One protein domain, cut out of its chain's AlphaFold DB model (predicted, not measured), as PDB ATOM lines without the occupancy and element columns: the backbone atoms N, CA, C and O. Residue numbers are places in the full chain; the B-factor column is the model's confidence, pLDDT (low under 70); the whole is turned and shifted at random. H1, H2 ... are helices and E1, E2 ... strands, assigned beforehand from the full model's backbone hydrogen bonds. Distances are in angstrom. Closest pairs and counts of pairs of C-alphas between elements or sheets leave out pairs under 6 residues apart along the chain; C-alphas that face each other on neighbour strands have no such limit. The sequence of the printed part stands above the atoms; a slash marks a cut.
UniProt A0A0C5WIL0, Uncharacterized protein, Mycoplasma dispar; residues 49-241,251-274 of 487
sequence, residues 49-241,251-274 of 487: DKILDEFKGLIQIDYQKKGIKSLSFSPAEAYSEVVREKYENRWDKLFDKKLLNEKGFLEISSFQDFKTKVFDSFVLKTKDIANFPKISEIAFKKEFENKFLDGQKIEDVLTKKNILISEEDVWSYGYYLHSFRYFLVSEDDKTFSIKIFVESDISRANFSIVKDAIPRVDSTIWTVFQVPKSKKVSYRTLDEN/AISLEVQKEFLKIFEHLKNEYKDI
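This is residues 49 to 241 and 251 to 274 of the 487 residues of an uncharacterized protein of Mycoplasma dispar (UniProt A0A0C5WIL0). Two sheets lie partly face to face as a sandwich, four strands E1, E6, E3 and E2 against three strands E4, E5 and E7, and helices H2, H3, H4 and H5 cover the larger sheet on the side away from the smaller one. H1 runs along one side of the sandwich, past edge strands E1 and E4, and crosses H6, which lies beyond the smaller sheet. The 217 printed residues hold six named helices and seven named strands in the order H1 E1 H2 E2 H3 H4 H5 E3 E4 E5 E6 E7 H6, of mixed class. The larger sheet is antiparallel, the smaller mixed. The whole is compact, with a radius of gyration of the C-alphas of 18.1 A and spans of 49 by 47 by 33 A.

Along the printed part come H1 at residues 49 to 65, E1 at 69 to 72, H2 at 74 to 86, E2 at 105 to 108, H3 at 111 to 126, H4 at 137 to 148, H5 at 154 to 160, E3 at 161 to 171, E4 at 181 to 187, E5 at 191 to 198, E6 at 217 to 228, E7 at 232 to 237 and H6 at 254 to 270. H1 only grazes both sheets and touches H6 at a steep tilt of 54 degrees, the closest C-alphas being those of Leu 58 and Leu 267, 6.4 A apart. E1 is antiparallel to E6, with N 71 and O 222 at 2.9 A. H2 is over E6, its height over the sheet 8.8 A, on the same face as H5. E2 is antiparallel to E3, with N 106 and O 165 at 2.8 A. H3 and H5 make two layers with the larger sheet, helices on one face of it; they only just touch, with 3 pairs of C-alphas within 8 A, closest at Phe 111 and Glu 155, 5.9 A. H4 only grazes that sheet. E3 is antiparallel to E6, with N 166 and O 223 at 2.9 A. E4 and E5 form a hairpin, with N 184 and O 195 at 2.8 A. E5 and E7 are parallel, with N 194 and O 234 at 2.8 A. In H2, H4 and H6 every O i to N i+4 pair is within hydrogen-bond range; in H1 12 of 13 are, in H3 10 of 12 and in H5 2 of 3.

H1 begins at C-alpha 49 (87.692, -23.516, 50.517) and is 24.5 A long; H6, 24.3 A, ends at C-alpha 270 (69.711, -34.488, 47.066). E3 is 31.9 A and E6 33.0 A.

The C-alphas farthest apart, Asp 128 and Asp 273, are 51.0 A apart. Residues 242 to 250 are not printed, and C-alphas 241 and 251 are 15.9 A apart across the cut. The links H2 to E2 and E5 to E6 are long. Mean pLDDT of the printed part is 81.0; 48 residues are under 70, among them 83 to 92 and 199 to 218.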
ATOM      1  N   ASP A  49      87.581 -22.996  49.154       65.62
ATOM      2  CA  ASP A  49      87.692 -23.516  50.517       65.62
ATOM      3  C   ASP A  49      86.300 -23.727  51.121       65.62
ATOM      4  O   ASP A  49      86.026 -24.780  51.701       65.62
ATOM      5  N   LYS A  50      85.385 -22.775  50.912       70.06
ATOM      6  CA  LYS A  50      83.984 -22.915  51.326       70.06
ATOM      7  C   LYS A  50      83.269 -24.050  50.593       70.06
ATOM      8  O   LYS A  50      82.575 -24.832  51.240       70.06
ATOM      9  N   ILE A  51      83.444 -24.166  49.274       74.62
ATOM     10  CA  ILE A  51      82.852 -25.268  48.493       74.62
ATOM     11  C   ILE A  51      83.394 -26.618  48.962       74.62
ATOM     12  O   ILE A  51      82.631 -27.570  49.106       74.62
ATOM     13  N   LEU A  52      84.696 -26.709  49.226       74.50
ATOM     14  CA  LEU A  52      85.332 -27.936  49.688       74.50
ATOM     15  C   LEU A  52      84.845 -28.346  51.083       74.50
ATOM     16  O   LEU A  52      84.585 -29.525  51.313       74.50
ATOM     17  N   ASP A  53      84.693 -27.395  52.004       73.62
ATOM     18  CA  ASP A  53      84.132 -27.661  53.330       73.62
ATOM     19  C   ASP A  53      82.668 -28.132  53.252       73.62
ATOM     20  O   ASP A  53      82.301 -29.098  53.927       73.62
ATOM     21  N   GLU A  54      81.847 -27.505  52.402       79.31
ATOM     22  CA  GLU A  54      80.460 -27.927  52.163       79.31
ATOM     23  C   GLU A  54      80.416 -29.328  51.531       79.31
ATOM     24  O   GLU A  54      79.708 -30.212  52.019       79.31
ATOM     25  N   PHE A  55      81.244 -29.580  50.512       81.81
ATOM     26  CA  PHE A  55      81.360 -30.880  49.850       81.81
ATOM     27  C   PHE A  55      81.782 -31.994  50.817       81.81
ATOM     28  O   PHE A  55      81.180 -33.066  50.815       81.81
ATOM     29  N   LYS A  56      82.764 -31.741  51.691       81.19
ATOM     30  CA  LYS A  56      83.214 -32.696  52.719       81.19
ATOM     31  C   LYS A  56      82.103 -33.078  53.703       81.19
ATOM     32  O   LYS A  56      82.077 -34.206  54.194       81.19
ATOM     33  N   GLY A  57      81.182 -32.169  54.010       80.62
ATOM     34  CA  GLY A  57      80.018 -32.511  54.824       80.62
ATOM     35  C   GLY A  57      78.946 -33.269  54.031       80.62
ATOM     36  O   GLY A  57      78.450 -34.287  54.513       80.62
ATOM     37  N   LEU A  58      78.660 -32.850  52.792       86.50
ATOM     38  CA  LEU A  58      77.713 -33.535  51.899       86.50
ATOM     39  C   LEU A  58      78.135 -34.979  51.587       86.50
ATOM     40  O   LEU A  58      77.300 -35.877  51.596       86.50
ATOM     41  N   ILE A  59      79.427 -35.237  51.370       87.75
ATOM     42  CA  ILE A  59      79.920 -36.593  51.094       87.75
ATOM     43  C   ILE A  59      79.820 -37.509  52.322       87.75
ATOM     44  O   ILE A  59      79.554 -38.697  52.190       87.75
ATOM     45  N   GLN A  60      79.981 -36.972  53.537       85.94
ATOM     46  CA  GLN A  60      79.788 -37.747  54.769       85.94
ATOM     47  C   GLN A  60      78.315 -38.092  54.997       85.94
ATOM     48  O   GLN A  60      78.008 -39.179  55.484       85.94
ATOM     49  N   ILE A  61      77.406 -37.194  54.610       88.19
ATOM     50  CA  ILE A  61      75.968 -37.474  54.573       88.19
ATOM     51  C   ILE A  61      75.679 -38.603  53.575       88.19
ATOM     52  O   ILE A  61      75.022 -39.574  53.953       88.19
ATOM     53  N   ASP A  62      76.209 -38.520  52.347       91.81
ATOM     54  CA  ASP A  62      76.066 -39.567  51.320       91.81
ATOM     55  C   ASP A  62      76.541 -40.928  51.848       91.81
ATOM     56  O   ASP A  62      75.820 -41.925  51.779       91.81
ATOM     57  N   TYR A  63      77.720 -40.959  52.476       91.62
ATOM     58  CA  TYR A  63      78.262 -42.163  53.100       91.62
ATOM     59  C   TYR A  63      77.355 -42.732  54.182       91.62
ATOM     60  O   TYR A  63      77.057 -43.925  54.153       91.62
ATOM     61  N   GLN A  64      76.877 -41.896  55.104       88.81
ATOM     62  CA  GLN A  64      75.971 -42.326  56.165       88.81
ATOM     63  C   GLN A  64      74.687 -42.933  55.576       88.81
ATOM     64  O   GLN A  64      74.289 -44.026  55.979       88.81
ATOM     65  N   LYS A  65      74.075 -42.278  54.577       90.75
ATOM     66  CA  LYS A  65      72.855 -42.761  53.908       90.75
ATOM     67  C   LYS A  65      73.070 -44.064  53.134       90.75
ATOM     68  O   LYS A  65      72.153 -44.878  53.065       90.75
ATOM     69  N   LYS A  66      74.271 -44.286  52.596       91.75
ATOM     70  CA  LYS A  66      74.643 -45.500  51.848       91.75
ATOM     71  C   LYS A  66      75.317 -46.580  52.703       91.75
ATOM     72  O   LYS A  66      75.725 -47.610  52.171       91.75
ATOM     73  N   GLY A  67      75.448 -46.372  54.016       91.31
ATOM     74  CA  GLY A  67      76.096 -47.324  54.926       91.31
ATOM     75  C   GLY A  67      77.609 -47.479  54.712       91.31
ATOM     76  O   GLY A  67      78.180 -48.502  55.086       91.31
ATOM     77  N   ILE A  68      78.261 -46.486  54.106       93.94
ATOM     78  CA  ILE A  68      79.715 -46.427  53.918       93.94
ATOM     79  C   ILE A  68      80.330 -45.814  55.177       93.94
ATOM     80  O   ILE A  68      79.855 -44.800  55.689       93.94
ATOM     81  N   LYS A  69      81.401 -46.417  55.693       92.81
ATOM     82  CA  LYS A  69      82.051 -45.959  56.926       92.81
ATOM     83  C   LYS A  69      83.410 -45.364  56.591       92.81
ATOM     84  O   LYS A  69      84.321 -46.097  56.230       92.81
ATOM     85  N   SER A  70      83.540 -44.044  56.696       89.81
ATOM     86  CA  SER A  70      84.803 -43.320  56.511       89.81
ATOM     87  C   SER A  70      85.264 -42.770  57.854       89.81
ATOM     88  O   SER A  70      84.802 -41.715  58.291       89.81
ATOM     89  N   LEU A  71      86.082 -43.557  58.550       87.94
ATOM     90  CA  LEU A  71      86.427 -43.352  59.953       87.94
ATOM     91  C   LEU A  71      87.908 -43.582  60.192       87.94
ATOM     92  O   LEU A  71      88.597 -44.276  59.449       87.94
ATOM     93  N   SER A  72      88.376 -43.033  61.291       85.06
ATOM     94  CA  SER A  72      89.706 -43.241  61.800       85.06
ATOM     95  C   SER A  72      89.784 -44.544  62.614       85.06
ATOM     96  O   SER A  72      88.831 -44.949  63.294       85.06
ATOM     97  N   PHE A  73      90.912 -45.246  62.535       87.12
ATOM     98  CA  PHE A  73      91.101 -46.552  63.170       87.12
ATOM     99  C   PHE A  73      92.354 -46.524  64.039       87.12
ATOM    100  O   PHE A  73      93.444 -46.277  63.527       87.12
ATOM    101  N   SER A  74      92.209 -46.761  65.343       84.44
ATOM    102  CA  SER A  74      93.231 -46.402  66.329       84.44
ATOM    103  C   SER A  74      94.571 -47.115  66.096       84.44
ATOM    104  O   SER A  74      95.608 -46.450  66.131       84.44
ATOM    105  N   PRO A  75      94.604 -48.417  65.737       85.88
ATOM    106  CA  PRO A  75      95.846 -49.073  65.332       85.88
ATOM    107  C   PRO A  75      96.508 -48.441  64.097       85.88
ATOM    108  O   PRO A  75      97.729 -48.294  64.064       85.88
ATOM    109  N   ALA A  76      95.726 -48.058  63.081       84.06
ATOM    110  CA  ALA A  76      96.259 -47.434  61.867       84.06
ATOM    111  C   ALA A  76      96.811 -46.030  62.143       84.06
ATOM    112  O   ALA A  76      97.866 -45.675  61.623       84.06
ATOM    113  N   GLU A  77      96.139 -45.257  62.997       80.62
ATOM    114  CA  GLU A  77      96.623 -43.944  63.424       80.62
ATOM    115  C   GLU A  77      97.949 -44.041  64.165       80.62
ATOM    116  O   GLU A  77      98.917 -43.405  63.759       80.62
ATOM    117  N   ALA A  78      98.030 -44.895  65.186       79.62
ATOM    118  CA  ALA A  78      99.263 -45.070  65.944       79.62
ATOM    119  C   ALA A  78     100.417 -45.555  65.073       79.62
ATOM    120  O   ALA A  78     101.557 -45.135  65.251       79.62
ATOM    121  N   TYR A  79     100.138 -46.429  64.104       81.00
ATOM    122  CA  TYR A  79     101.137 -46.819  63.118       81.00
ATOM    123  C   TYR A  79     101.646 -45.608  62.322       81.00
ATOM    124  O   TYR A  79     102.859 -45.407  62.233       81.00
ATOM    125  N   SER A  80     100.729 -44.806  61.777       76.62
ATOM    126  CA  SER A  80     101.043 -43.628  60.964       76.62
ATOM    127  C   SER A  80     101.855 -42.590  61.742       76.62
ATOM    128  O   SER A  80     102.893 -42.138  61.256       76.62
ATOM    129  N   GLU A  81     101.451 -42.286  62.977       72.50
ATOM    130  CA  GLU A  81     102.150 -41.339  63.852       72.50
ATOM    131  C   GLU A  81     103.558 -41.836  64.221       72.50
ATOM    132  O   GLU A  81     104.547 -41.123  64.041       72.50
ATOM    133  N   VAL A  82     103.698 -43.095  64.658       72.50
ATOM    134  CA  VAL A  82     104.982 -43.600  65.173       72.50
ATOM    135  C   VAL A  82     106.001 -43.886  64.078       72.50
ATOM    136  O   VAL A  82     107.189 -43.595  64.250       72.50
ATOM    137  N   VAL A  83     105.581 -44.491  62.962       69.06
ATOM    138  CA  VAL A  83     106.510 -44.818  61.872       69.06
ATOM    139  C   VAL A  83     107.054 -43.554  61.228       69.06
ATOM    140  O   VAL A  83     108.238 -43.514  60.893       69.06
ATOM    141  N   ARG A  84     106.231 -42.513  61.087       62.34
ATOM    142  CA  ARG A  84     106.625 -41.307  60.355       62.34
ATOM    143  C   ARG A  84     107.419 -40.323  61.210       62.34
ATOM    144  O   ARG A  84     108.294 -39.663  60.662       62.34
ATOM    145  N   GLU A  85     107.223 -40.303  62.534       59.22
ATOM    146  CA  GLU A  85     108.106 -39.549  63.440       59.22
ATOM    147  C   GLU A  85     109.493 -40.189  63.616       59.22
ATOM    148  O   GLU A  85     110.480 -39.475  63.771       59.22
ATOM    149  N   LYS A  86     109.599 -41.527  63.620       55.38
ATOM    150  CA  LYS A  86     110.876 -42.221  63.898       55.38
ATOM    151  C   LYS A  86     111.688 -42.581  62.655       55.38
ATOM    152  O   LYS A  86     112.893 -42.802  62.766       55.38
ATOM    153  N   TYR A  87     111.055 -42.677  61.489       53.25
ATOM    154  CA  TYR A  87     111.700 -43.099  60.246       53.25
ATOM    155  C   TYR A  87     111.335 -42.122  59.124       53.25
ATOM    156  O   TYR A  87     110.528 -42.451  58.256       53.25
ATOM    157  N   GLU A  88     111.963 -40.941  59.155       48.19
ATOM    158  CA  GLU A  88     111.747 -39.715  58.351       48.19
ATOM    159  C   GLU A  88     111.612 -39.856  56.814       48.19
ATOM    160  O   GLU A  88     111.504 -38.858  56.118       48.19
ATOM    161  N   ASN A  89     111.568 -41.055  56.232       48.88
ATOM    162  CA  ASN A  89     111.526 -41.252  54.779       48.88
ATOM    163  C   ASN A  89     110.524 -42.313  54.290       48.88
ATOM    164  O   ASN A  89     110.511 -42.631  53.098       48.88
ATOM    165  N   ARG A  90     109.693 -42.896  55.166       50.44
ATOM    166  CA  ARG A  90     108.751 -43.949  54.756       50.44
ATOM    167  C   ARG A  90     107.334 -43.415  54.590       50.44
ATOM    168  O   ARG A  90     106.598 -43.248  55.555       50.44
ATOM    169  N   TRP A  91     106.919 -43.271  53.335       56.84
ATOM    170  CA  TRP A  91     105.518 -43.116  52.913       56.84
ATOM    171  C   TRP A  91     104.720 -44.425  53.059       56.84
ATOM    172  O   TRP A  91     103.789 -44.690  52.296       56.84
ATOM    173  N   ASP A  92     105.125 -45.286  53.994       63.84
ATOM    174  CA  ASP A  92     104.555 -46.611  54.159       63.84
ATOM    175  C   ASP A  92     103.167 -46.453  54.787       63.84
ATOM    176  O   ASP A  92     103.005 -45.943  55.897       63.84
ATOM    177  N   LYS A  93     102.144 -46.855  54.032       75.25
ATOM    178  CA  LYS A  93     100.791 -47.080  54.548       75.25
ATOM    179  C   LYS A  93     100.758 -48.375  55.355       75.25
ATOM    180  O   LYS A  93     101.660 -49.213  55.231       75.25
ATOM    181  N   LEU A  94      99.726 -48.569  56.171       80.44
ATOM    182  CA  LEU A  94      99.542 -49.811  56.914       80.44
ATOM    183  C   LEU A  94      99.347 -50.992  55.956       80.44
ATOM    184  O   LEU A  94      99.978 -52.039  56.132       80.44
ATOM    185  N   PHE A  95      98.591 -50.815  54.873       84.56
ATOM    186  CA  PHE A  95      98.482 -51.844  53.839       84.56
ATOM    187  C   PHE A  95      99.714 -51.898  52.931       84.56
ATOM    188  O   PHE A  95     100.212 -50.882  52.445       84.56
ATOM    189  N   ASP A  96     100.234 -53.105  52.691       81.50
ATOM    190  CA  ASP A  96     101.231 -53.316  51.639       81.50
ATOM    191  C   ASP A  96     100.580 -53.049  50.273       81.50
ATOM    192  O   ASP A  96      99.528 -53.602  49.954       81.50
ATOM    193  N   LYS A  97     101.231 -52.224  49.445       82.94
ATOM    194  CA  LYS A  97     100.784 -51.896  48.087       82.94
ATOM    195  C   LYS A  97     100.521 -53.144  47.236       82.94
ATOM    196  O   LYS A  97      99.653 -53.101  46.375       82.94
ATOM    197  N   LYS A  98     101.235 -54.248  47.479       86.94
ATOM    198  CA  LYS A  98     101.042 -55.528  46.774       86.94
ATOM    199  C   LYS A  98      99.699 -56.198  47.072       86.94
ATOM    200  O   LYS A  98      99.267 -57.038  46.293       86.94
ATOM    201  N   LEU A  99      99.068 -55.860  48.198       88.44
ATOM    202  CA  LEU A  99      97.758 -56.384  48.594       88.44
ATOM    203  C   LEU A  99      96.603 -55.548  48.034       88.44
ATOM    204  O   LEU A  99      95.454 -55.986  48.074       88.44
ATOM    205  N   LEU A 100      96.900 -54.346  47.538       90.69
ATOM    206  CA  LEU A 100      95.910 -53.434  46.991       90.69
ATOM    207  C   LEU A 100      95.644 -53.753  45.521       90.69
ATOM    208  O   LEU A 100      96.555 -54.088  44.762       90.69
ATOM    209  N   ASN A 101      94.397 -53.585  45.095       90.38
ATOM    210  CA  ASN A 101      94.076 -53.576  43.674       90.38
ATOM    211  C   ASN A 101      94.641 -52.319  42.983       90.38
ATOM    212  O   ASN A 101      95.162 -51.400  43.619       90.38
ATOM    213  N   GLU A 102      94.493 -52.243  41.661       86.69
ATOM    214  CA  GLU A 102      95.017 -51.136  40.846       86.69
ATOM    215  C   GLU A 102      94.493 -49.742  41.244       86.69
ATOM    216  O   GLU A 102      95.106 -48.731  40.901       86.69
ATOM    217  N   LYS A 103      93.376 -49.672  41.982       88.44
ATOM    218  CA  LYS A 103      92.769 -48.426  42.467       88.44
ATOM    219  C   LYS A 103      93.084 -48.125  43.930       88.44
ATOM    220  O   LYS A 103      92.628 -47.111  44.447       88.44
ATOM    221  N   GLY A 104      93.891 -48.961  44.583       88.75
ATOM    222  CA  GLY A 104      94.335 -48.745  45.957       88.75
ATOM    223  C   GLY A 104      93.380 -49.273  47.028       88.75
ATOM    224  O   GLY A 104      93.467 -48.814  48.163       88.75
ATOM    225  N   PHE A 105      92.490 -50.212  46.694       94.25
ATOM    226  CA  PHE A 105      91.615 -50.861  47.673       94.25
ATOM    227  C   PHE A 105      92.165 -52.215  48.095       94.25
ATOM    228  O   PHE A 105      92.590 -53.011  47.255       94.25
ATOM    229  N   LEU A 106      92.075 -52.496  49.391       96.38
ATOM    230  CA  LEU A 106      92.234 -53.831  49.937       96.38
ATOM    231  C   LEU A 106      90.890 -54.561  49.898       96.38
ATOM    232  O   LEU A 106      89.905 -54.058  50.437       96.38
ATOM    233  N   GLU A 107      90.854 -55.752  49.302       96.75
ATOM    234  CA  GLU A 107      89.665 -56.608  49.299       96.75
ATOM    235  C   GLU A 107      89.794 -57.749  50.314       96.75
ATOM    236  O   GLU A 107      90.758 -58.527  50.305       96.75
ATOM    237  N   ILE A 108      88.776 -57.854  51.168       97.88
ATOM    238  CA  ILE A 108      88.609 -58.881  52.189       97.88
ATOM    239  C   ILE A 108      87.368 -59.705  51.842       97.88
ATOM    240  O   ILE A 108      86.238 -59.221  51.918       97.88
ATOM    241  N   SER A 109      87.583 -60.966  51.470       96.69
ATOM    242  CA  SER A 109      86.520 -61.891  51.049       96.69
ATOM    243  C   SER A 109      86.196 -62.974  52.089       96.69
ATOM    244  O   SER A 109      85.177 -63.670  51.986       96.69
ATOM    245  N   SER A 110      87.059 -63.121  53.098       97.69
ATOM    246  CA  SER A 110      86.971 -64.113  54.174       97.69
ATOM    247  C   SER A 110      87.627 -63.607  55.464       97.69
ATOM    248  O   SER A 110      88.397 -62.647  55.450       97.69
ATOM    249  N   PHE A 111      87.345 -64.249  56.599       96.62
ATOM    250  CA  PHE A 111      88.021 -63.890  57.850       96.62
ATOM    251  C   PHE A 111      89.537 -64.138  57.780       96.62
ATOM    252  O   PHE A 111      90.316 -63.360  58.323       96.62
ATOM    253  N   GLN A 112      89.968 -65.164  57.040       97.31
ATOM    254  CA  GLN A 112      91.389 -65.424  56.813       97.31
ATOM    255  C   GLN A 112      92.066 -64.276  56.046       97.31
ATOM    256  O   GLN A 112      93.199 -63.916  56.368       97.31
ATOM    257  N   ASP A 113      91.369 -63.665  55.082       96.31
ATOM    258  CA  ASP A 113      91.842 -62.447  54.414       96.31
ATOM    259  C   ASP A 113      92.008 -61.304  55.414       96.31
ATOM    260  O   ASP A 113      93.043 -60.648  55.411       96.31
ATOM    261  N   PHE A 114      91.018 -61.074  56.284       96.75
ATOM    262  CA  PHE A 114      91.101 -60.019  57.299       96.75
ATOM    263  C   PHE A 114      92.307 -60.242  58.211       96.75
ATOM    264  O   PHE A 114      93.130 -59.349  58.398       96.75
ATOM    265  N   LYS A 115      92.452 -61.465  58.726       96.00
ATOM    266  CA  LYS A 115      93.565 -61.835  59.591       96.00
ATOM    267  C   LYS A 115      94.913 -61.590  58.914       96.00
ATOM    268  O   LYS A 115      95.727 -60.845  59.440       96.00
ATOM    269  N   THR A 116      95.123 -62.142  57.724       94.50
ATOM    270  CA  THR A 116      96.436 -62.095  57.056       94.50
ATOM    271  C   THR A 116      96.765 -60.724  56.462       94.50
ATOM    272  O   THR A 116      97.867 -60.198  56.649       94.50
ATOM    273  N   LYS A 117      95.811 -60.109  55.757       94.06
ATOM    274  CA  LYS A 117      96.031 -58.861  55.015       94.06
ATOM    275  C   LYS A 117      95.949 -57.611  55.895       94.06
ATOM    276  O   LYS A 117      96.512 -56.586  55.522       94.06
ATOM    277  N   VAL A 118      95.257 -57.680  57.037       94.00
ATOM    278  CA  VAL A 118      95.063 -56.538  57.946       94.00
ATOM    279  C   VAL A 118      95.821 -56.749  59.256       94.00
ATOM    280  O   VAL A 118      96.778 -56.025  59.526       94.00
ATOM    281  N   PHE A 119      95.431 -57.740  60.062       94.81
ATOM    282  CA  PHE A 119      95.966 -57.906  61.420       94.81
ATOM    283  C   PHE A 119      97.428 -58.382  61.442       94.81
ATOM    284  O   PHE A 119      98.279 -57.719  62.029       94.81
ATOM    285  N   ASP A 120      97.758 -59.482  60.765       93.00
ATOM    286  CA  ASP A 120      99.121 -60.025  60.730       93.00
ATOM    287  C   ASP A 120     100.086 -59.035  60.060       93.00
ATOM    288  O   ASP A 120     101.224 -58.870  60.499       93.00
ATOM    289  N   SER A 121      99.612 -58.316  59.033       89.25
ATOM    290  CA  SER A 121     100.368 -57.244  58.371       89.25
ATOM    291  C   SER A 121     100.672 -56.085  59.328       89.25
ATOM    292  O   SER A 121     101.806 -55.602  59.365       89.25
ATOM    293  N   PHE A 122      99.700 -55.679  60.150       90.38
ATOM    294  CA  PHE A 122      99.900 -54.696  61.216       90.38
ATOM    295  C   PHE A 122     100.922 -55.171  62.255       90.38
ATOM    296  O   PHE A 122     101.872 -54.446  62.554       90.38
ATOM    297  N   VAL A 123     100.778 -56.396  62.768       91.00
ATOM    298  CA  VAL A 123     101.709 -56.976  63.751       91.00
ATOM    299  C   VAL A 123     103.124 -57.046  63.176       91.00
ATOM    300  O   VAL A 123     104.083 -56.642  63.830       91.00
ATOM    301  N   LEU A 124     103.272 -57.495  61.927       88.88
ATOM    302  CA  LEU A 124     104.568 -57.604  61.262       88.88
ATOM    303  C   LEU A 124     105.263 -56.247  61.118       88.88
ATOM    304  O   LEU A 124     106.475 -56.164  61.311       88.88
ATOM    305  N   LYS A 125     104.506 -55.198  60.779       86.06
ATOM    306  CA  LYS A 125     105.026 -53.838  60.587       86.06
ATOM    307  C   LYS A 125     105.356 -53.119  61.895       86.06
ATOM    308  O   LYS A 125     106.154 -52.186  61.878       86.06
ATOM    309  N   THR A 126     104.754 -53.535  63.006       85.56
ATOM    310  CA  THR A 126     104.875 -52.855  64.306       85.56
ATOM    311  C   THR A 126     105.777 -53.577  65.303       85.56
ATOM    312  O   THR A 126     106.246 -52.946  66.245       85.56
ATOM    313  N   LYS A 127     106.080 -54.868  65.094       87.25
ATOM    314  CA  LYS A 127     106.835 -55.707  66.046       87.25
ATOM    315  C   LYS A 127     108.198 -55.142  66.475       87.25
ATOM    316  O   LYS A 127     108.594 -55.348  67.617       87.25
ATOM    317  N   ASP A 128     108.891 -54.442  65.575       83.00
ATOM    318  CA  ASP A 128     110.247 -53.914  65.801       83.00
ATOM    319  C   ASP A 128     110.232 -52.434  66.229       83.00
ATOM    320  O   ASP A 128     111.279 -51.818  66.437       83.00
ATOM    321  N   ILE A 129     109.045 -51.839  66.371       81.75
ATOM    322  CA  ILE A 129     108.891 -50.455  66.804       81.75
ATOM    323  C   ILE A 129     108.933 -50.412  68.334       81.75
ATOM    324  O   ILE A 129     108.024 -50.872  69.026       81.75
ATOM    325  N   ALA A 130     109.991 -49.806  68.874       79.31
ATOM    326  CA  ALA A 130     110.156 -49.656  70.316       79.31
ATOM    327  C   ALA A 130     108.959 -48.925  70.952       79.31
ATOM    328  O   ALA A 130     108.587 -47.830  70.508       79.31
ATOM    329  N   ASN A 131     108.422 -49.515  72.024       74.94
ATOM    330  CA  ASN A 131     107.269 -49.041  72.798       74.94
ATOM    331  C   ASN A 131     105.954 -48.937  72.007       74.94
ATOM    332  O   ASN A 131     105.051 -48.218  72.430       74.94
ATOM    333  N   PHE A 132     105.819 -49.641  70.879       80.06
ATOM    334  CA  PHE A 132     104.549 -49.686  70.164       80.06
ATOM    335  C   PHE A 132     103.499 -50.484  70.969       80.06
ATOM    336  O   PHE A 132     103.799 -51.601  71.413       80.06
ATOM    337  N   PRO A 133     102.283 -49.949  71.189       76.25
ATOM    338  CA  PRO A 133     101.264 -50.627  71.983       76.25
ATOM    339  C   PRO A 133     100.862 -51.975  71.371       76.25
ATOM    340  O   PRO A 133     100.547 -52.080  70.186       76.25
ATOM    341  N   LYS A 134     100.861 -53.029  72.192       80.31
ATOM    342  CA  LYS A 134     100.448 -54.371  71.761       80.31
ATOM    343  C   LYS A 134      98.923 -54.471  71.735       80.31
ATOM    344  O   LYS A 134      98.275 -54.146  72.724       80.31
ATOM    345  N   ILE A 135      98.380 -55.026  70.653       83.50
ATOM    346  CA  ILE A 135      96.954 -55.344  70.517       83.50
ATOM    347  C   ILE A 135      96.758 -56.838  70.264       83.50
ATOM    348  O   ILE A 135      97.443 -57.443  69.441       83.50
ATOM    349  N   SER A 136      95.812 -57.453  70.971       88.31
ATOM    350  CA  SER A 136      95.363 -58.813  70.651       88.31
ATOM    351  C   SER A 136      94.498 -58.818  69.387       88.31
ATOM    352  O   SER A 136      93.758 -57.859  69.165       88.31
ATOM    353  N   GLU A 137      94.479 -59.929  68.646       92.06
ATOM    354  CA  GLU A 137      93.582 -60.128  67.491       92.06
ATOM    355  C   GLU A 137      92.114 -59.837  67.848       92.06
ATOM    356  O   GLU A 137      91.420 -59.143  67.110       92.06
ATOM    357  N   ILE A 138      91.667 -60.293  69.025       90.69
ATOM    358  CA  ILE A 138      90.299 -60.090  69.526       90.69
ATOM    359  C   ILE A 138      89.974 -58.598  69.664       90.69
ATOM    360  O   ILE A 138      88.949 -58.146  69.159       90.69
ATOM    361  N   ALA A 139      90.846 -57.826  70.316       88.88
ATOM    362  CA  ALA A 139      90.669 -56.385  70.483       88.88
ATOM    363  C   ALA A 139      90.681 -55.630  69.143       88.88
ATOM    364  O   ALA A 139      89.783 -54.830  68.892       88.88
ATOM    365  N   PHE A 140      91.641 -55.938  68.265       92.06
ATOM    366  CA  PHE A 140      91.756 -55.328  66.936       92.06
ATOM    367  C   PHE A 140      90.492 -55.567  66.103       92.06
ATOM    368  O   PHE A 140      89.906 -54.642  65.540       92.06
ATOM    369  N   LYS A 141      90.041 -56.824  66.077       94.94
ATOM    370  CA  LYS A 141      88.810 -57.250  65.414       94.94
ATOM    371  C   LYS A 141      87.591 -56.528  65.990       94.94
ATOM    372  O   LYS A 141      86.809 -55.968  65.233       94.94
ATOM    373  N   LYS A 142      87.440 -56.499  67.315       91.44
ATOM    374  CA  LYS A 142      86.283 -55.883  67.979       91.44
ATOM    375  C   LYS A 142      86.213 -54.376  67.737       91.44
ATOM    376  O   LYS A 142      85.118 -53.837  67.594       91.44
ATOM    377  N   GLU A 143      87.348 -53.679  67.678       90.50
ATOM    378  CA  GLU A 143      87.363 -52.270  67.274       90.50
ATOM    379  C   GLU A 143      86.888 -52.106  65.823       90.50
ATOM    380  O   GLU A 143      86.005 -51.285  65.567       90.50
ATOM    381  N   PHE A 144      87.405 -52.923  64.898       94.50
ATOM    382  CA  PHE A 144      86.994 -52.895  63.495       94.50
ATOM    383  C   PHE A 144      85.488 -53.146  63.328       94.50
ATOM    384  O   PHE A 144      84.805 -52.394  62.637       94.50
ATOM    385  N   GLU A 145      84.951 -54.166  63.999       95.06
ATOM    386  CA  GLU A 145      83.526 -54.511  63.968       95.06
ATOM    387  C   GLU A 145      82.652 -53.370  64.494       95.06
ATOM    388  O   GLU A 145      81.663 -53.005  63.860       95.06
ATOM    389  N   ASN A 146      83.032 -52.762  65.622       89.44
ATOM    390  CA  ASN A 146      82.285 -51.645  66.195       89.44
ATOM    391  C   ASN A 146      82.297 -50.407  65.286       89.44
ATOM    392  O   ASN A 146      81.256 -49.776  65.136       89.44
ATOM    393  N   LYS A 147      83.441 -50.065  64.678       90.06
ATOM    394  CA  LYS A 147      83.576 -48.854  63.850       90.06
ATOM    395  C   LYS A 147      82.993 -49.025  62.445       90.06
ATOM    396  O   LYS A 147      82.290 -48.146  61.955       90.06
ATOM    397  N   PHE A 148      83.280 -50.143  61.782       94.19
ATOM    398  CA  PHE A 148      83.015 -50.298  60.348       94.19
ATOM    399  C   PHE A 148      81.841 -51.228  60.022       94.19
ATOM    400  O   PHE A 148      81.319 -51.172  58.907       94.19
ATOM    401  N   LEU A 149      81.405 -52.064  60.972       94.75
ATOM    402  CA  LEU A 149      80.351 -53.069  60.769       94.75
ATOM    403  C   LEU A 149      79.158 -52.900  61.722       94.75
ATOM    404  O   LEU A 149      78.356 -53.823  61.872       94.75
ATOM    405  N   ASP A 150      79.037 -51.744  62.381       89.75
ATOM    406  CA  ASP A 150      77.972 -51.437  63.349       89.75
ATOM    407  C   ASP A 150      77.862 -52.483  64.483       89.75
ATOM    408  O   ASP A 150      76.791 -52.727  65.038       89.75
ATOM    409  N   GLY A 151      78.985 -53.119  64.836       89.62
ATOM    410  CA  GLY A 151      79.079 -54.164  65.859       89.62
ATOM    411  C   GLY A 151      78.731 -55.578  65.382       89.62
ATOM    412  O   GLY A 151      78.750 -56.503  66.196       89.62
ATOM    413  N   GLN A 152      78.423 -55.775  64.096       94.50
ATOM    414  CA  GLN A 152      78.247 -57.115  63.529       94.50
ATOM    415  C   GLN A 152      79.581 -57.857  63.468       94.50
ATOM    416  O   GLN A 152      80.623 -57.260  63.190       94.50
ATOM    417  N   LYS A 153      79.535 -59.177  63.674       96.50
ATOM    418  CA  LYS A 153      80.721 -60.019  63.532       96.50
ATOM    419  C   LYS A 153      81.195 -60.016  62.085       96.50
ATOM    420  O   LYS A 153      80.397 -60.217  61.166       96.50
ATOM    421  N   ILE A 154      82.495 -59.845  61.881       97.88
ATOM    422  CA  ILE A 154      83.083 -59.820  60.541       97.88
ATOM    423  C   ILE A 154      82.846 -61.136  59.793       97.88
ATOM    424  O   ILE A 154      82.603 -61.114  58.590       97.88
ATOM    425  N   GLU A 155      82.847 -62.275  60.491       97.56
ATOM    426  CA  GLU A 155      82.530 -63.571  59.891       97.56
ATOM    427  C   GLU A 155      81.133 -63.579  59.270       97.56
ATOM    428  O   GLU A 155      80.979 -63.993  58.122       97.56
ATOM    429  N   ASP A 156      80.136 -63.065  59.998       97.81
ATOM    430  CA  ASP A 156      78.741 -63.040  59.562       97.81
ATOM    431  C   ASP A 156      78.569 -62.121  58.346       97.81
ATOM    432  O   ASP A 156      77.924 -62.503  57.365       97.81
ATOM    433  N   VAL A 157      79.203 -60.942  58.355       97.81
ATOM    434  CA  VAL A 157      79.190 -60.009  57.213       97.81
ATOM    435  C   VAL A 157      79.822 -60.652  55.978       97.81
ATOM    436  O   VAL A 157      79.242 -60.613  54.885       97.81
ATOM    437  N   LEU A 158      80.974 -61.305  56.154       98.00
ATOM    438  CA  LEU A 158      81.728 -61.920  55.066       98.00
ATOM    439  C   LEU A 158      81.051 -63.160  54.469       98.00
ATOM    440  O   LEU A 158      81.450 -63.609  53.394       98.00
ATOM    441  N   THR A 159      79.989 -63.698  55.076       97.00
ATOM    442  CA  THR A 159      79.173 -64.738  54.419       97.00
ATOM    443  C   THR A 159      78.446 -64.211  53.179       97.00
ATOM    444  O   THR A 159      78.273 -64.948  52.208       97.00
ATOM    445  N   LYS A 160      78.050 -62.931  53.178       97.19
ATOM    446  CA  LYS A 160      77.190 -62.327  52.141       97.19
ATOM    447  C   LYS A 160      77.869 -61.208  51.360       97.19
ATOM    448  O   LYS A 160      77.476 -60.929  50.225       97.19
ATOM    449  N   LYS A 161      78.859 -60.548  51.957       98.00
ATOM    450  CA  LYS A 161      79.495 -59.354  51.401       98.00
ATOM    451  C   LYS A 161      81.016 -59.501  51.380       98.00
ATOM    452  O   LYS A 161      81.578 -60.176  52.230       98.00
ATOM    453  N   ASN A 162      81.676 -58.873  50.418       97.81
ATOM    454  CA  ASN A 162      83.094 -58.548  50.504       97.81
ATOM    455  C   ASN A 162      83.240 -57.198  51.208       97.81
ATOM    456  O   ASN A 162      82.354 -56.342  51.133       97.81
ATOM    457  N   ILE A 163      84.363 -57.005  51.886       98.44
ATOM    458  CA  ILE A 163      84.725 -55.726  52.485       98.44
ATOM    459  C   ILE A 163      85.838 -55.116  51.635       98.44
ATOM    460  O   ILE A 163      86.872 -55.751  51.421       98.44
ATOM    461  N   LEU A 164      85.628 -53.892  51.150       97.81
ATOM    462  CA  LEU A 164      86.662 -53.101  50.482       97.81
ATOM    463  C   LEU A 164      87.130 -52.002  51.427       97.81
ATOM    464  O   LEU A 164      86.295 -51.301  51.997       97.81
ATOM    465  N   ILE A 165      88.442 -51.835  51.569       96.94
ATOM    466  CA  ILE A 165      89.040 -50.818  52.437       96.94
ATOM    467  C   ILE A 165      89.967 -49.938  51.605       96.94
ATOM    468  O   ILE A 165      90.891 -50.435  50.962       96.94
ATOM    469  N   SER A 166      89.735 -48.629  51.637       93.50
ATOM    470  CA  SER A 166      90.691 -47.620  51.179       93.50
ATOM    471  C   SER A 166      91.285 -46.912  52.397       93.50
ATOM    472  O   SER A 166      90.546 -46.448  53.260       93.50
ATOM    473  N   GLU A 167      92.612 -46.861  52.476       90.44
ATOM    474  CA  GLU A 167      93.361 -46.140  53.512       90.44
ATOM    475  C   GLU A 167      93.852 -44.809  52.942       90.44
ATOM    476  O   GLU A 167      94.563 -44.809  51.935       90.44
ATOM    477  N   GLU A 168      93.516 -43.691  53.583       84.06
ATOM    478  CA  GLU A 168      93.931 -42.343  53.190       84.06
ATOM    479  C   GLU A 168      94.514 -41.562  54.373       84.06
ATOM    480  O   GLU A 168      94.056 -41.696  55.504       84.06
ATOM    481  N   ASP A 169      95.513 -40.724  54.101       77.44
ATOM    482  CA  ASP A 169      96.168 -39.884  55.108       77.44
ATOM    483  C   ASP A 169      95.673 -38.435  54.999       77.44
ATOM    484  O   ASP A 169      95.498 -37.900  53.900       77.44
ATOM    485  N   VAL A 170      95.477 -37.789  56.146       72.19
ATOM    486  CA  VAL A 170      95.132 -36.370  56.297       72.19
ATOM    487  C   VAL A 170      96.371 -35.629  56.795       72.19
ATOM    488  O   VAL A 170      97.012 -36.083  57.738       72.19
ATOM    489  N   TRP A 171      96.713 -34.494  56.185       68.44
ATOM    490  CA  TRP A 171      97.991 -33.799  56.397       68.44
ATOM    491  C   TRP A 171      97.783 -32.346  56.870       68.44
ATOM    492  O   TRP A 171      96.921 -31.645  56.327       68.44
ATOM    493  N   SER A 172      98.605 -31.859  57.813       53.06
ATOM    494  CA  SER A 172      98.430 -30.517  58.426       53.06
ATOM    495  C   SER A 172      98.991 -29.375  57.597       53.06
ATOM    496  O   SER A 172      98.504 -28.243  57.681       53.06
ATOM    497  N   TYR A 173     100.033 -29.630  56.808       49.94
ATOM    498  CA  TYR A 173     100.788 -28.561  56.163       49.94
ATOM    499  C   TYR A 173     100.214 -28.187  54.796       49.94
ATOM    500  O   TYR A 173     100.081 -29.020  53.900       49.94
ATOM    501  N   GLY A 174      99.937 -26.888  54.627       41.34
ATOM    502  CA  GLY A 174      99.340 -26.249  53.442       41.34
ATOM    503  C   GLY A 174     100.123 -26.359  52.127       41.34
ATOM    504  O   GLY A 174      99.790 -25.660  51.180       41.34
ATOM    505  N   TYR A 175     101.123 -27.236  52.056       41.56
ATOM    506  CA  TYR A 175     101.923 -27.511  50.864       41.56
ATOM    507  C   TYR A 175     101.613 -28.885  50.234       41.56
ATOM    508  O   TYR A 175     101.966 -29.111  49.080       41.56
ATOM    509  N   TYR A 176     100.911 -29.781  50.948       45.00
ATOM    510  CA  TYR A 176     100.594 -31.150  50.504       45.00
ATOM    511  C   TYR A 176      99.123 -31.525  50.734       45.00
ATOM    512  O   TYR A 176      98.812 -32.611  51.213       45.00
ATOM    513  N   LEU A 177      98.188 -30.658  50.340       45.03
ATOM    514  CA  LEU A 177      96.739 -30.951  50.359       45.03
ATOM    515  C   LEU A 177      96.309 -32.048  49.358       45.03
ATOM    516  O   LEU A 177      95.142 -32.173  49.005       45.03
ATOM    517  N   HIS A 178      97.248 -32.852  48.862       52.03
ATOM    518  CA  HIS A 178      97.073 -33.673  47.678       52.03
ATOM    519  C   HIS A 178      97.231 -35.142  48.008       52.03
ATOM    520  O   HIS A 178      98.332 -35.684  47.968       52.03
ATOM    521  N   SER A 179      96.108 -35.779  48.319       57.44
ATOM    522  CA  SER A 179      95.853 -37.187  47.976       57.44
ATOM    523  C   SER A 179      94.550 -37.711  48.563       57.44
ATOM    524  O   SER A 179      94.175 -38.820  48.193       57.44
ATOM    525  N   PHE A 180      93.846 -36.949  49.413       71.44
ATOM    526  CA  PHE A 180      92.612 -37.457  49.999       71.44
ATOM    527  C   PHE A 180      91.602 -37.794  48.902       71.44
ATOM    528  O   PHE A 180      91.291 -36.960  48.040       71.44
ATOM    529  N   ARG A 181      91.139 -39.046  48.922       83.56
ATOM    530  CA  ARG A 181      90.187 -39.567  47.951       83.56
ATOM    531  C   ARG A 181      88.779 -39.518  48.509       83.56
ATOM    532  O   ARG A 181      88.516 -40.007  49.603       83.56
ATOM    533  N   TYR A 182      87.869 -38.981  47.713       87.00
ATOM    534  CA  TYR A 182      86.436 -39.082  47.949       87.00
ATOM    535  C   TYR A 182      85.853 -40.126  47.003       87.00
ATOM    536  O   TYR A 182      86.380 -40.367  45.914       87.00
ATOM    537  N   PHE A 183      84.759 -40.747  47.415       91.69
ATOM    538  CA  PHE A 183      84.133 -41.844  46.699       91.69
ATOM    539  C   PHE A 183      82.653 -41.530  46.521       91.69
ATOM    540  O   PHE A 183      82.001 -41.085  47.450       91.69
ATOM    541  N   LEU A 184      82.103 -41.774  45.338       92.88
ATOM    542  CA  LEU A 184      80.658 -41.831  45.144       92.88
ATOM    543  C   LEU A 184      80.291 -43.233  44.727       92.88
ATOM    544  O   LEU A 184      80.878 -43.790  43.796       92.88
ATOM    545  N   VAL A 185      79.305 -43.776  45.423       93.56
ATOM    546  CA  VAL A 185      78.798 -45.114  45.161       93.56
ATOM    547  C   VAL A 185      77.460 -45.026  44.455       93.56
ATOM    548  O   VAL A 185      76.564 -44.296  44.883       93.56
ATOM    549  N   SER A 186      77.333 -45.811  43.393       92.12
ATOM    550  CA  SER A 186      76.062 -46.156  42.766       92.12
ATOM    551  C   SER A 186      75.995 -47.666  42.591       92.12
ATOM    552  O   SER A 186      77.002 -48.308  42.290       92.12
ATOM    553  N   GLU A 187      74.811 -48.234  42.760       91.31
ATOM    554  CA  GLU A 187      74.615 -49.676  42.757       91.31
ATOM    555  C   GLU A 187      73.410 -50.030  41.879       91.31
ATOM    556  O   GLU A 187      72.322 -49.493  42.067       91.31
ATOM    557  N   ASP A 188      73.620 -50.929  40.918       92.88
ATOM    558  CA  ASP A 188      72.562 -51.576  40.133       92.88
ATOM    559  C   ASP A 188      72.511 -53.077  40.466       92.88
ATOM    560  O   ASP A 188      73.266 -53.559  41.314       92.88
ATOM    561  N   ASP A 189      71.622 -53.842  39.831       90.19
ATOM    562  CA  ASP A 189      71.436 -55.270  40.129       90.19
ATOM    563  C   ASP A 189      72.715 -56.116  39.993       90.19
ATOM    564  O   ASP A 189      72.856 -57.132  40.677       90.19
ATOM    565  N   LYS A 190      73.663 -55.714  39.138       93.69
ATOM    566  CA  LYS A 190      74.876 -56.482  38.802       93.69
ATOM    567  C   LYS A 190      76.168 -55.815  39.265       93.69
ATOM    568  O   LYS A 190      77.167 -56.511  39.466       93.69
ATOM    569  N   THR A 191      76.169 -54.498  39.418       96.19
ATOM    570  CA  THR A 191      77.382 -53.694  39.558       96.19
ATOM    571  C   THR A 191      77.334 -52.834  40.808       96.19
ATOM    572  O   THR A 191      76.350 -52.150  41.079       96.19
ATOM    573  N   PHE A 192      78.443 -52.828  41.543       96.62
ATOM    574  CA  PHE A 192      78.748 -51.830  42.561       96.62
ATOM    575  C   PHE A 192      79.810 -50.885  41.988       96.62
ATOM    576  O   PHE A 192      80.949 -51.292  41.748       96.62
ATOM    577  N   SER A 193      79.434 -49.647  41.688       96.00
ATOM    578  CA  SER A 193      80.310 -48.672  41.036       96.00
ATOM    579  C   SER A 193      80.852 -47.667  42.038       96.00
ATOM    580  O   SER A 193      80.084 -47.003  42.729       96.00
ATOM    581  N   ILE A 194      82.177 -47.525  42.072       95.38
ATOM    582  CA  ILE A 194      82.898 -46.556  42.897       95.38
ATOM    583  C   ILE A 194      83.542 -45.523  41.973       95.38
ATOM    584  O   ILE A 194      84.535 -45.799  41.291       95.38
ATOM    585  N   LYS A 195      82.980 -44.316  41.950       91.81
ATOM    586  CA  LYS A 195      83.594 -43.160  41.292       91.81
ATOM    587  C   LYS A 195      84.538 -42.475  42.282       91.81
ATOM    588  O   LYS A 195      84.128 -42.176  43.398       91.81
ATOM    589  N   ILE A 196      85.791 -42.272  41.889       88.50
ATOM    590  CA  ILE A 196      86.877 -41.779  42.742       88.50
ATOM    591  C   ILE A 196      87.216 -40.341  42.352       88.50
ATOM    592  O   ILE A 196      87.423 -40.044  41.172       88.50
ATOM    593  N   PHE A 197      87.327 -39.487  43.362       80.75
ATOM    594  CA  PHE A 197      87.723 -38.085  43.264       80.75
ATOM    595  C   PHE A 197      88.951 -37.867  44.120       80.75
ATOM    596  O   PHE A 197      89.056 -38.452  45.195       80.75
ATOM    597  N   VAL A 198      89.848 -36.996  43.691       75.19
ATOM    598  CA  VAL A 198      90.948 -36.515  44.528       75.19
ATOM    599  C   VAL A 198      90.715 -35.052  44.876       75.19
ATOM    600  O   VAL A 198      90.149 -34.308  44.088       75.19
ATOM    601  N   GLU A 199      91.163 -34.600  46.046       69.69
ATOM    602  CA  GLU A 199      91.016 -33.191  46.466       69.69
ATOM    603  C   GLU A 199      91.606 -32.190  45.445       69.69
ATOM    604  O   GLU A 199      91.097 -31.082  45.279       69.69
ATOM    605  N   SER A 200      92.619 -32.611  44.672       64.56
ATOM    606  CA  SER A 200      93.169 -31.837  43.548       64.56
ATOM    607  C   SER A 200      92.213 -31.652  42.362       64.56
ATOM    608  O   SER A 200      92.484 -30.801  41.522       64.56
ATOM    609  N   ASP A 201      91.121 -32.413  42.279       63.56
ATOM    610  CA  ASP A 201      90.051 -32.204  41.294       63.56
ATOM    611  C   ASP A 201      89.159 -31.002  41.673       63.56
ATOM    612  O   ASP A 201      88.461 -30.461  40.815       63.56
ATOM    613  N   ILE A 202      89.188 -30.580  42.947       63.09
ATOM    614  CA  ILE A 202      88.261 -29.613  43.558       63.09
ATOM    615  C   ILE A 202      88.909 -28.236  43.721       63.09
ATOM    616  O   ILE A 202      88.342 -27.222  43.316       63.09
ATOM    617  N   SER A 203      90.110 -28.186  44.297       58.34
ATOM    618  CA  SER A 203      90.829 -26.936  44.561       58.34
ATOM    619  C   SER A 203      92.251 -27.000  44.007       58.34
ATOM    620  O   SER A 203      92.993 -27.943  44.301       58.34
ATOM    621  N   ARG A 204      92.662 -25.976  43.242       55.28
ATOM    622  CA  ARG A 204      94.076 -25.761  42.898       55.28
ATOM    623  C   ARG A 204      94.810 -25.438  44.196       55.28
ATOM    624  O   ARG A 204      94.738 -24.300  44.646       55.28
ATOM    625  N   ALA A 205      95.541 -26.377  44.789       43.47
ATOM    626  CA  ALA A 205      96.588 -25.928  45.698       43.47
ATOM    627  C   ALA A 205      97.762 -25.449  44.842       43.47
ATOM    628  O   ALA A 205      98.152 -26.086  43.859       43.47
ATOM    629  N   ASN A 206      98.295 -24.277  45.177       37.75
ATOM    630  CA  ASN A 206      99.564 -23.830  44.631       37.75
ATOM    631  C   ASN A 206     100.623 -24.850  45.062       37.75
ATOM    632  O   ASN A 206     101.046 -24.865  46.214       37.75
ATOM    633  N   PHE A 207     101.030 -25.720  44.139       39.09
ATOM    634  CA  PHE A 207     102.108 -26.682  44.337       39.09
ATOM    635  C   PHE A 207     103.458 -25.953  44.389       39.09
ATOM    636  O   PHE A 207     104.278 -26.061  43.477       39.09
ATOM    637  N   SER A 208     103.724 -25.205  45.454       37.06
ATOM    638  CA  SER A 208     105.100 -24.919  45.849       37.06
ATOM    639  C   SER A 208     105.595 -26.127  46.640       37.06
ATOM    640  O   SER A 208     105.595 -26.126  47.869       37.06
ATOM    641  N   ILE A 209     105.941 -27.199  45.922       41.44
ATOM    642  CA  ILE A 209     106.606 -28.365  46.509       41.44
ATOM    643  C   ILE A 209     107.974 -27.879  46.991       41.44
ATOM    644  O   ILE A 209     108.887 -27.682  46.187       41.44
ATOM    645  N   VAL A 210     108.119 -27.670  48.296       39.78
ATOM    646  CA  VAL A 210     109.444 -27.601  48.909       39.78
ATOM    647  C   VAL A 210     109.937 -29.040  48.932       39.78
ATOM    648  O   VAL A 210     109.406 -29.850  49.681       39.78
ATOM    649  N   LYS A 211     110.893 -29.382  48.061       43.94
ATOM    650  CA  LYS A 211     111.371 -30.762  47.847       43.94
ATOM    651  C   LYS A 211     111.838 -31.486  49.120       43.94
ATOM    652  O   LYS A 211     111.918 -32.709  49.091       43.94
ATOM    653  N   ASP A 212     112.054 -30.752  50.208       48.06
ATOM    654  CA  ASP A 212     112.671 -31.243  51.438       48.06
ATOM    655  C   ASP A 212     111.748 -31.160  52.672       48.06
ATOM    656  O   ASP A 212     112.193 -31.391  53.793       48.06
ATOM    657  N   ALA A 213     110.462 -30.821  52.505       53.62
ATOM    658  CA  ALA A 213     109.514 -30.813  53.619       53.62
ATOM    659  C   ALA A 213     108.853 -32.191  53.780       53.62
ATOM    660  O   ALA A 213     108.110 -32.628  52.904       53.62
ATOM    661  N   ILE A 214     109.084 -32.853  54.918       56.78
ATOM    662  CA  ILE A 214     108.360 -34.069  55.312       56.78
ATOM    663  C   ILE A 214     106.978 -33.638  55.826       56.78
ATOM    664  O   ILE A 214     106.900 -32.944  56.845       56.78
ATOM    665  N   PRO A 215     105.872 -33.983  55.144       58.31
ATOM    666  CA  PRO A 215     104.560 -33.558  55.592       58.31
ATOM    667  C   PRO A 215     104.129 -34.360  56.824       58.31
ATOM    668  O   PRO A 215     104.186 -35.589  56.843       58.31
ATOM    669  N   ARG A 216     103.678 -33.653  57.864       61.72
ATOM    670  CA  ARG A 216     103.086 -34.261  59.063       61.72
ATOM    671  C   ARG A 216     101.698 -34.805  58.720       61.72
ATOM    672  O   ARG A 216     100.846 -34.057  58.235       61.72
ATOM    673  N   VAL A 217     101.497 -36.101  58.951       67.56
ATOM    674  CA  VAL A 217     100.171 -36.727  58.927       67.56
ATOM    675  C   VAL A 217      99.488 -36.413  60.247       67.56
ATOM    676  O   VAL A 217     100.058 -36.668  61.302       67.56
ATOM    677  N   ASP A 218      98.279 -35.875  60.181       65.56
ATOM    678  CA  ASP A 218      97.448 -35.608  61.358       65.56
ATOM    679  C   ASP A 218      96.495 -36.762  61.665       65.56
ATOM    680  O   ASP A 218      95.978 -36.866  62.774       65.56
ATOM    681  N   SER A 219      96.163 -37.579  60.661       74.56
ATOM    682  CA  SER A 219      95.268 -38.722  60.827       74.56
ATOM    683  C   SER A 219      95.354 -39.681  59.647       74.56
ATOM    684  O   SER A 219      95.545 -39.258  58.510       74.56
ATOM    685  N   THR A 220      95.067 -40.954  59.901       81.19
ATOM    686  CA  THR A 220      94.770 -41.947  58.863       81.19
ATOM    687  C   THR A 220      93.288 -42.319  58.935       81.19
ATOM    688  O   THR A 220      92.751 -42.579  60.012       81.19
ATOM    689  N   ILE A 221      92.610 -42.296  57.790       86.31
ATOM    690  CA  ILE A 221      91.185 -42.586  57.624       86.31
ATOM    691  C   ILE A 221      91.035 -43.835  56.765       86.31
ATOM    692  O   ILE A 221      91.624 -43.952  55.691       86.31
ATOM    693  N   TRP A 222      90.210 -44.765  57.224       92.69
ATOM    694  CA  TRP A 222      89.763 -45.905  56.445       92.69
ATOM    695  C   TRP A 222      88.354 -45.647  55.935       92.69
ATOM    696  O   TRP A 222      87.438 -45.394  56.717       92.69
ATOM    697  N   THR A 223      88.171 -45.740  54.621       94.31
ATOM    698  CA  THR A 223      86.841 -45.790  54.011       94.31
ATOM    699  C   THR A 223      86.508 -47.229  53.654       94.31
ATOM    700  O   THR A 223      87.173 -47.841  52.817       94.31
ATOM    701  N   VAL A 224      85.488 -47.765  54.323       97.19
ATOM    702  CA  VAL A 224      85.067 -49.162  54.249       97.19
ATOM    703  C   VAL A 224      83.721 -49.284  53.546       97.19
ATOM    704  O   VAL A 224      82.735 -48.651  53.934       97.19
ATOM    705  N   PHE A 225      83.686 -50.158  52.542       97.81
ATOM    706  CA  PHE A 225      82.501 -50.511  51.767       97.81
ATOM    707  C   PHE A 225      82.152 -51.975  52.024       97.81
ATOM    708  O   PHE A 225      83.030 -52.838  51.984       97.81
ATOM    709  N   GLN A 226      80.870 -52.268  52.237       96.94
ATOM    710  CA  GLN A 226      80.370 -53.641  52.288       96.94
ATOM    711  C   GLN A 226      79.647 -53.963  50.976       96.94
ATOM    712  O   GLN A 226      78.505 -53.553  50.778       96.94
ATOM    713  N   VAL A 227      80.296 -54.709  50.087       96.88
ATOM    714  CA  VAL A 227      79.785 -54.993  48.740       96.88
ATOM    715  C   VAL A 227      79.170 -56.390  48.689       96.88
ATOM    716  O   VAL A 227      79.850 -57.343  49.062       96.88
ATOM    717  N   PRO A 228      77.928 -56.582  48.213       96.62
ATOM    718  CA  PRO A 228      77.371 -57.922  48.033       96.62
ATOM    719  C   PRO A 228      78.264 -58.801  47.149       96.62
ATOM    720  O   PRO A 228      78.668 -58.386  46.066       96.62
ATOM    721  N   LYS A 229      78.522 -60.047  47.568       95.88
ATOM    722  CA  LYS A 229      79.378 -60.991  46.818       95.88
ATOM    723  C   LYS A 229      78.869 -61.305  45.408       95.88
ATOM    724  O   LYS A 229      79.639 -61.730  44.555       95.88
ATOM    725  N   SER A 230      77.575 -61.109  45.162       95.56
ATOM    726  CA  SER A 230      76.947 -61.285  43.852       95.56
ATOM    727  C   SER A 230      77.249 -60.157  42.861       95.56
ATOM    728  O   SER A 230      76.942 -60.312  41.680       95.56
ATOM    729  N   LYS A 231      77.819 -59.029  43.309       96.69
ATOM    730  CA  LYS A 231      78.036 -57.845  42.475       96.69
ATOM    731  C   LYS A 231      79.476 -57.732  42.009       96.69
ATOM    732  O   LYS A 231      80.420 -57.964  42.761       96.69
ATOM    733  N   LYS A 232      79.646 -57.304  40.758       95.81
ATOM    734  CA  LYS A 232      80.950 -56.920  40.220       95.81
ATOM    735  C   LYS A 232      81.283 -55.505  40.679       95.81
ATOM    736  O   LYS A 232      80.481 -54.590  40.495       95.81
ATOM    737  N   VAL A 233      82.482 -55.306  41.215       96.50
ATOM    738  CA  VAL A 233      82.964 -53.962  41.546       96.50
ATOM    739  C   VAL A 233      83.536 -53.306  40.293       96.50
ATOM    740  O   VAL A 233      84.334 -53.909  39.574       96.50
ATOM    741  N   SER A 234      83.129 -52.070  40.029       95.25
ATOM    742  CA  SER A 234      83.718 -51.224  38.991       95.25
ATOM    743  C   SER A 234      84.249 -49.947  39.616       95.25
ATOM    744  O   SER A 234      83.643 -49.390  40.530       95.25
ATOM    745  N   TYR A 235      85.383 -49.483  39.112       93.06
ATOM    746  CA  TYR A 235      86.033 -48.280  39.598       93.06
ATOM    747  C   TYR A 235      86.218 -47.314  38.445       93.06
ATOM    748  O   TYR A 235      86.533 -47.744  37.335       93.06
ATOM    749  N   ARG A 236      86.050 -46.024  38.718       88.75
ATOM    750  CA  ARG A 236      86.291 -44.979  37.728       88.75
ATOM    751  C   ARG A 236      86.864 -43.735  38.385       88.75
ATOM    752  O   ARG A 236      86.216 -43.174  39.263       88.75
ATOM    753  N   THR A 237      88.034 -43.276  37.956       81.81
ATOM    754  CA  THR A 237      88.518 -41.939  38.333       81.81
ATOM    755  C   THR A 237      87.884 -40.869  37.452       81.81
ATOM    756  O   THR A 237      87.401 -41.136  36.346       81.81
ATOM    757  N   LEU A 238      87.851 -39.631  37.939       71.25
ATOM    758  CA  LEU A 238      87.313 -38.523  37.157       71.25
ATOM    759  C   LEU A 238      88.161 -38.209  35.905       71.25
ATOM    760  O   LEU A 238      87.616 -37.806  34.879       71.25
ATOM    761  N   ASP A 239      89.475 -38.440  35.975       67.94
ATOM    762  CA  ASP A 239      90.454 -38.101  34.935       67.94
ATOM    763  C   ASP A 239      90.721 -39.213  33.904       67.94
ATOM    764  O   ASP A 239      91.404 -38.966  32.911       67.94
ATOM    765  N   GLU A 240      90.161 -40.412  34.088       58.38
ATOM    766  CA  GLU A 240      90.448 -41.617  33.287       58.38
ATOM    767  C   GLU A 240      90.217 -41.451  31.772       58.38
ATOM    768  O   GLU A 240      90.855 -42.134  30.974       58.38
ATOM    769  N   ASN A 241      89.351 -40.516  31.364       47.78
ATOM    770  CA  ASN A 241      89.010 -40.257  29.958       47.78
ATOM    771  C   ASN A 241      89.497 -38.894  29.438       47.78
ATOM    772  O   ASN A 241      89.141 -38.495  28.328       47.78
ATOM    773  N   ALA A 251      97.479 -27.217  35.152       54.12
ATOM    774  CA  ALA A 251      96.076 -26.881  34.926       54.12
ATOM    775  C   ALA A 251      95.174 -28.075  35.271       54.12
ATOM    776  O   ALA A 251      95.257 -29.126  34.638       54.12
ATOM    777  N   ILE A 252      94.284 -27.908  36.258       60.19
ATOM    778  CA  ILE A 252      93.120 -28.795  36.407       60.19
ATOM    779  C   ILE A 252      92.308 -28.661  35.114       60.19
ATOM    780  O   ILE A 252      91.990 -27.538  34.715       60.19
ATOM    781  N   SER A 253      92.003 -29.778  34.452       65.25
ATOM    782  CA  SER A 253      91.194 -29.751  33.229       65.25
ATOM    783  C   SER A 253      89.829 -29.117  33.524       65.25
ATOM    784  O   SER A 253      89.194 -29.396  34.542       65.25
ATOM    785  N   LEU A 254      89.364 -28.248  32.626       67.94
ATOM    786  CA  LEU A 254      88.061 -27.594  32.757       67.94
ATOM    787  C   LEU A 254      86.921 -28.629  32.810       67.94
ATOM    788  O   LEU A 254      85.905 -28.416  33.470       67.94
ATOM    789  N   GLU A 255      87.093 -29.763  32.133       69.62
ATOM    790  CA  GLU A 255      86.172 -30.898  32.161       69.62
ATOM    791  C   GLU A 255      86.100 -31.537  33.555       69.62
ATOM    792  O   GLU A 255      84.997 -31.821  34.020       69.62
ATOM    793  N   VAL A 256      87.239 -31.689  34.251       72.44
ATOM    794  CA  VAL A 256      87.289 -32.179  35.644       72.44
ATOM    795  C   VAL A 256      86.461 -31.274  36.555       72.44
ATOM    796  O   VAL A 256      85.585 -31.741  37.281       72.44
ATOM    797  N   GLN A 257      86.679 -29.961  36.463       72.31
ATOM    798  CA  GLN A 257      85.975 -28.987  37.299       72.31
ATOM    799  C   GLN A 257      84.467 -28.980  37.033       72.31
ATOM    800  O   GLN A 257      83.669 -28.970  37.968       72.31
ATOM    801  N   LYS A 258      84.055 -29.034  35.760       75.69
ATOM    802  CA  LYS A 258      82.633 -29.100  35.385       75.69
ATOM    803  C   LYS A 258      81.960 -30.356  35.925       75.69
ATOM    804  O   LYS A 258      80.830 -30.280  36.399       75.69
ATOM    805  N   GLU A 259      82.625 -31.505  35.850       79.56
ATOM    806  CA  GLU A 259      82.088 -32.752  36.394       79.56
ATOM    807  C   GLU A 259      82.007 -32.724  37.925       79.56
ATOM    808  O   GLU A 259      80.992 -33.152  38.477       79.56
ATOM    809  N   PHE A 260      83.011 -32.167  38.612       80.81
ATOM    810  CA  PHE A 260      82.949 -31.947  40.058       80.81
ATOM    811  C   PHE A 260      81.768 -31.046  40.450       80.81
ATOM    812  O   PHE A 260      80.982 -31.418  41.317       80.81
ATOM    813  N   LEU A 261      81.588 -29.901  39.784       79.31
ATOM    814  CA  LEU A 261      80.493 -28.977  40.095       79.31
ATOM    815  C   LEU A 261      79.115 -29.620  39.885       79.31
ATOM    816  O   LEU A 261      78.227 -29.433  40.710       79.31
ATOM    817  N   LYS A 262      78.936 -30.435  38.835       84.00
ATOM    818  CA  LYS A 262      77.688 -31.200  38.638       84.00
ATOM    819  C   LYS A 262      77.399 -32.138  39.806       84.00
ATOM    820  O   LYS A 262      76.253 -32.264  40.221       84.00
ATOM    821  N   ILE A 263      78.429 -32.809  40.308       85.50
ATOM    822  CA  ILE A 263      78.318 -33.702  41.462       85.50
ATOM    823  C   ILE A 263      77.985 -32.919  42.726       85.50
ATOM    824  O   ILE A 263      77.091 -33.318  43.464       85.50
ATOM    825  N   PHE A 264      78.687 -31.816  42.968       85.44
ATOM    826  CA  PHE A 264      78.442 -30.961  44.118       85.44
ATOM    827  C   PHE A 264      76.992 -30.458  44.133       85.44
ATOM    828  O   PHE A 264      76.293 -30.640  45.127       85.44
ATOM    829  N   GLU A 265      76.501 -29.933  43.006       86.31
ATOM    830  CA  GLU A 265      75.108 -29.494  42.864       86.31
ATOM    831  C   GLU A 265      74.107 -30.651  42.992       86.31
ATOM    832  O   GLU A 265      73.025 -30.477  43.550       86.31
ATOM    833  N   HIS A 266      74.455 -31.850  42.517       90.94
ATOM    834  CA  HIS A 266      73.625 -33.037  42.708       90.94
ATOM    835  C   HIS A 266      73.477 -33.392  44.192       90.94
ATOM    836  O   HIS A 266      72.347 -33.474  44.665       90.94
ATOM    837  N   LEU A 267      74.586 -33.516  44.930       90.06
ATOM    838  CA  LEU A 267      74.570 -33.823  46.366       90.06
ATOM    839  C   LEU A 267      73.844 -32.737  47.164       90.06
ATOM    840  O   LEU A 267      73.056 -33.035  48.058       90.06
ATOM    841  N   LYS A 268      74.074 -31.466  46.824       88.06
ATOM    842  CA  LYS A 268      73.406 -30.331  47.466       88.06
ATOM    843  C   LYS A 268      71.893 -30.370  47.266       88.06
ATOM    844  O   LYS A 268      71.149 -30.104  48.204       88.06
ATOM    845  N   ASN A 269      71.436 -30.718  46.065       90.44
ATOM    846  CA  ASN A 269      70.012 -30.864  45.774       90.44
ATOM    847  C   ASN A 269      69.407 -32.116  46.420       90.44
ATOM    848  O   ASN A 269      68.281 -32.050  46.911       90.44
ATOM    849  N   GLU A 270      70.134 -33.235  46.429       91.44
ATOM    850  CA  GLU A 270      69.711 -34.488  47.066       91.44
ATOM    851  C   GLU A 270      69.533 -34.311  48.580       91.44
ATOM    852  O   GLU A 270      68.550 -34.779  49.149       91.44
ATOM    853  N   TYR A 271      70.436 -33.562  49.218       88.94
ATOM    854  CA  TYR A 271      70.468 -33.353  50.667       88.94
ATOM    855  C   TYR A 271      70.022 -31.957  51.109       88.94
ATOM    856  O   TYR A 271      70.352 -31.520  52.210       88.94
ATOM    857  N   LYS A 272      69.230 -31.267  50.282       85.06
ATOM    858  CA  LYS A 272      68.757 -29.892  50.533       85.06
ATOM    859  C   LYS A 272      67.973 -29.718  51.841       85.06
ATOM    860  O   LYS A 272      67.932 -28.614  52.379       85.06
ATOM    861  N   ASP A 273      67.336 -30.786  52.322       80.81
ATOM    862  CA  ASP A 273      66.485 -30.760  53.517       80.81
ATOM    863  C   ASP A 273      67.299 -30.885  54.819       80.81
ATOM    864  O   ASP A 273      66.796 -30.570  55.899       80.81
ATOM    865  N   ILE A 274      68.572 -31.292  54.733       75.00
ATOM    866  CA  ILE A 274      69.490 -31.298  55.875       75.00
ATOM    867  C   ILE A 274      69.976 -29.864  56.075       75.00
ATOM    868  O   ILE A 274      70.562 -29.264  55.170       75.00
TER     869      ILE A 274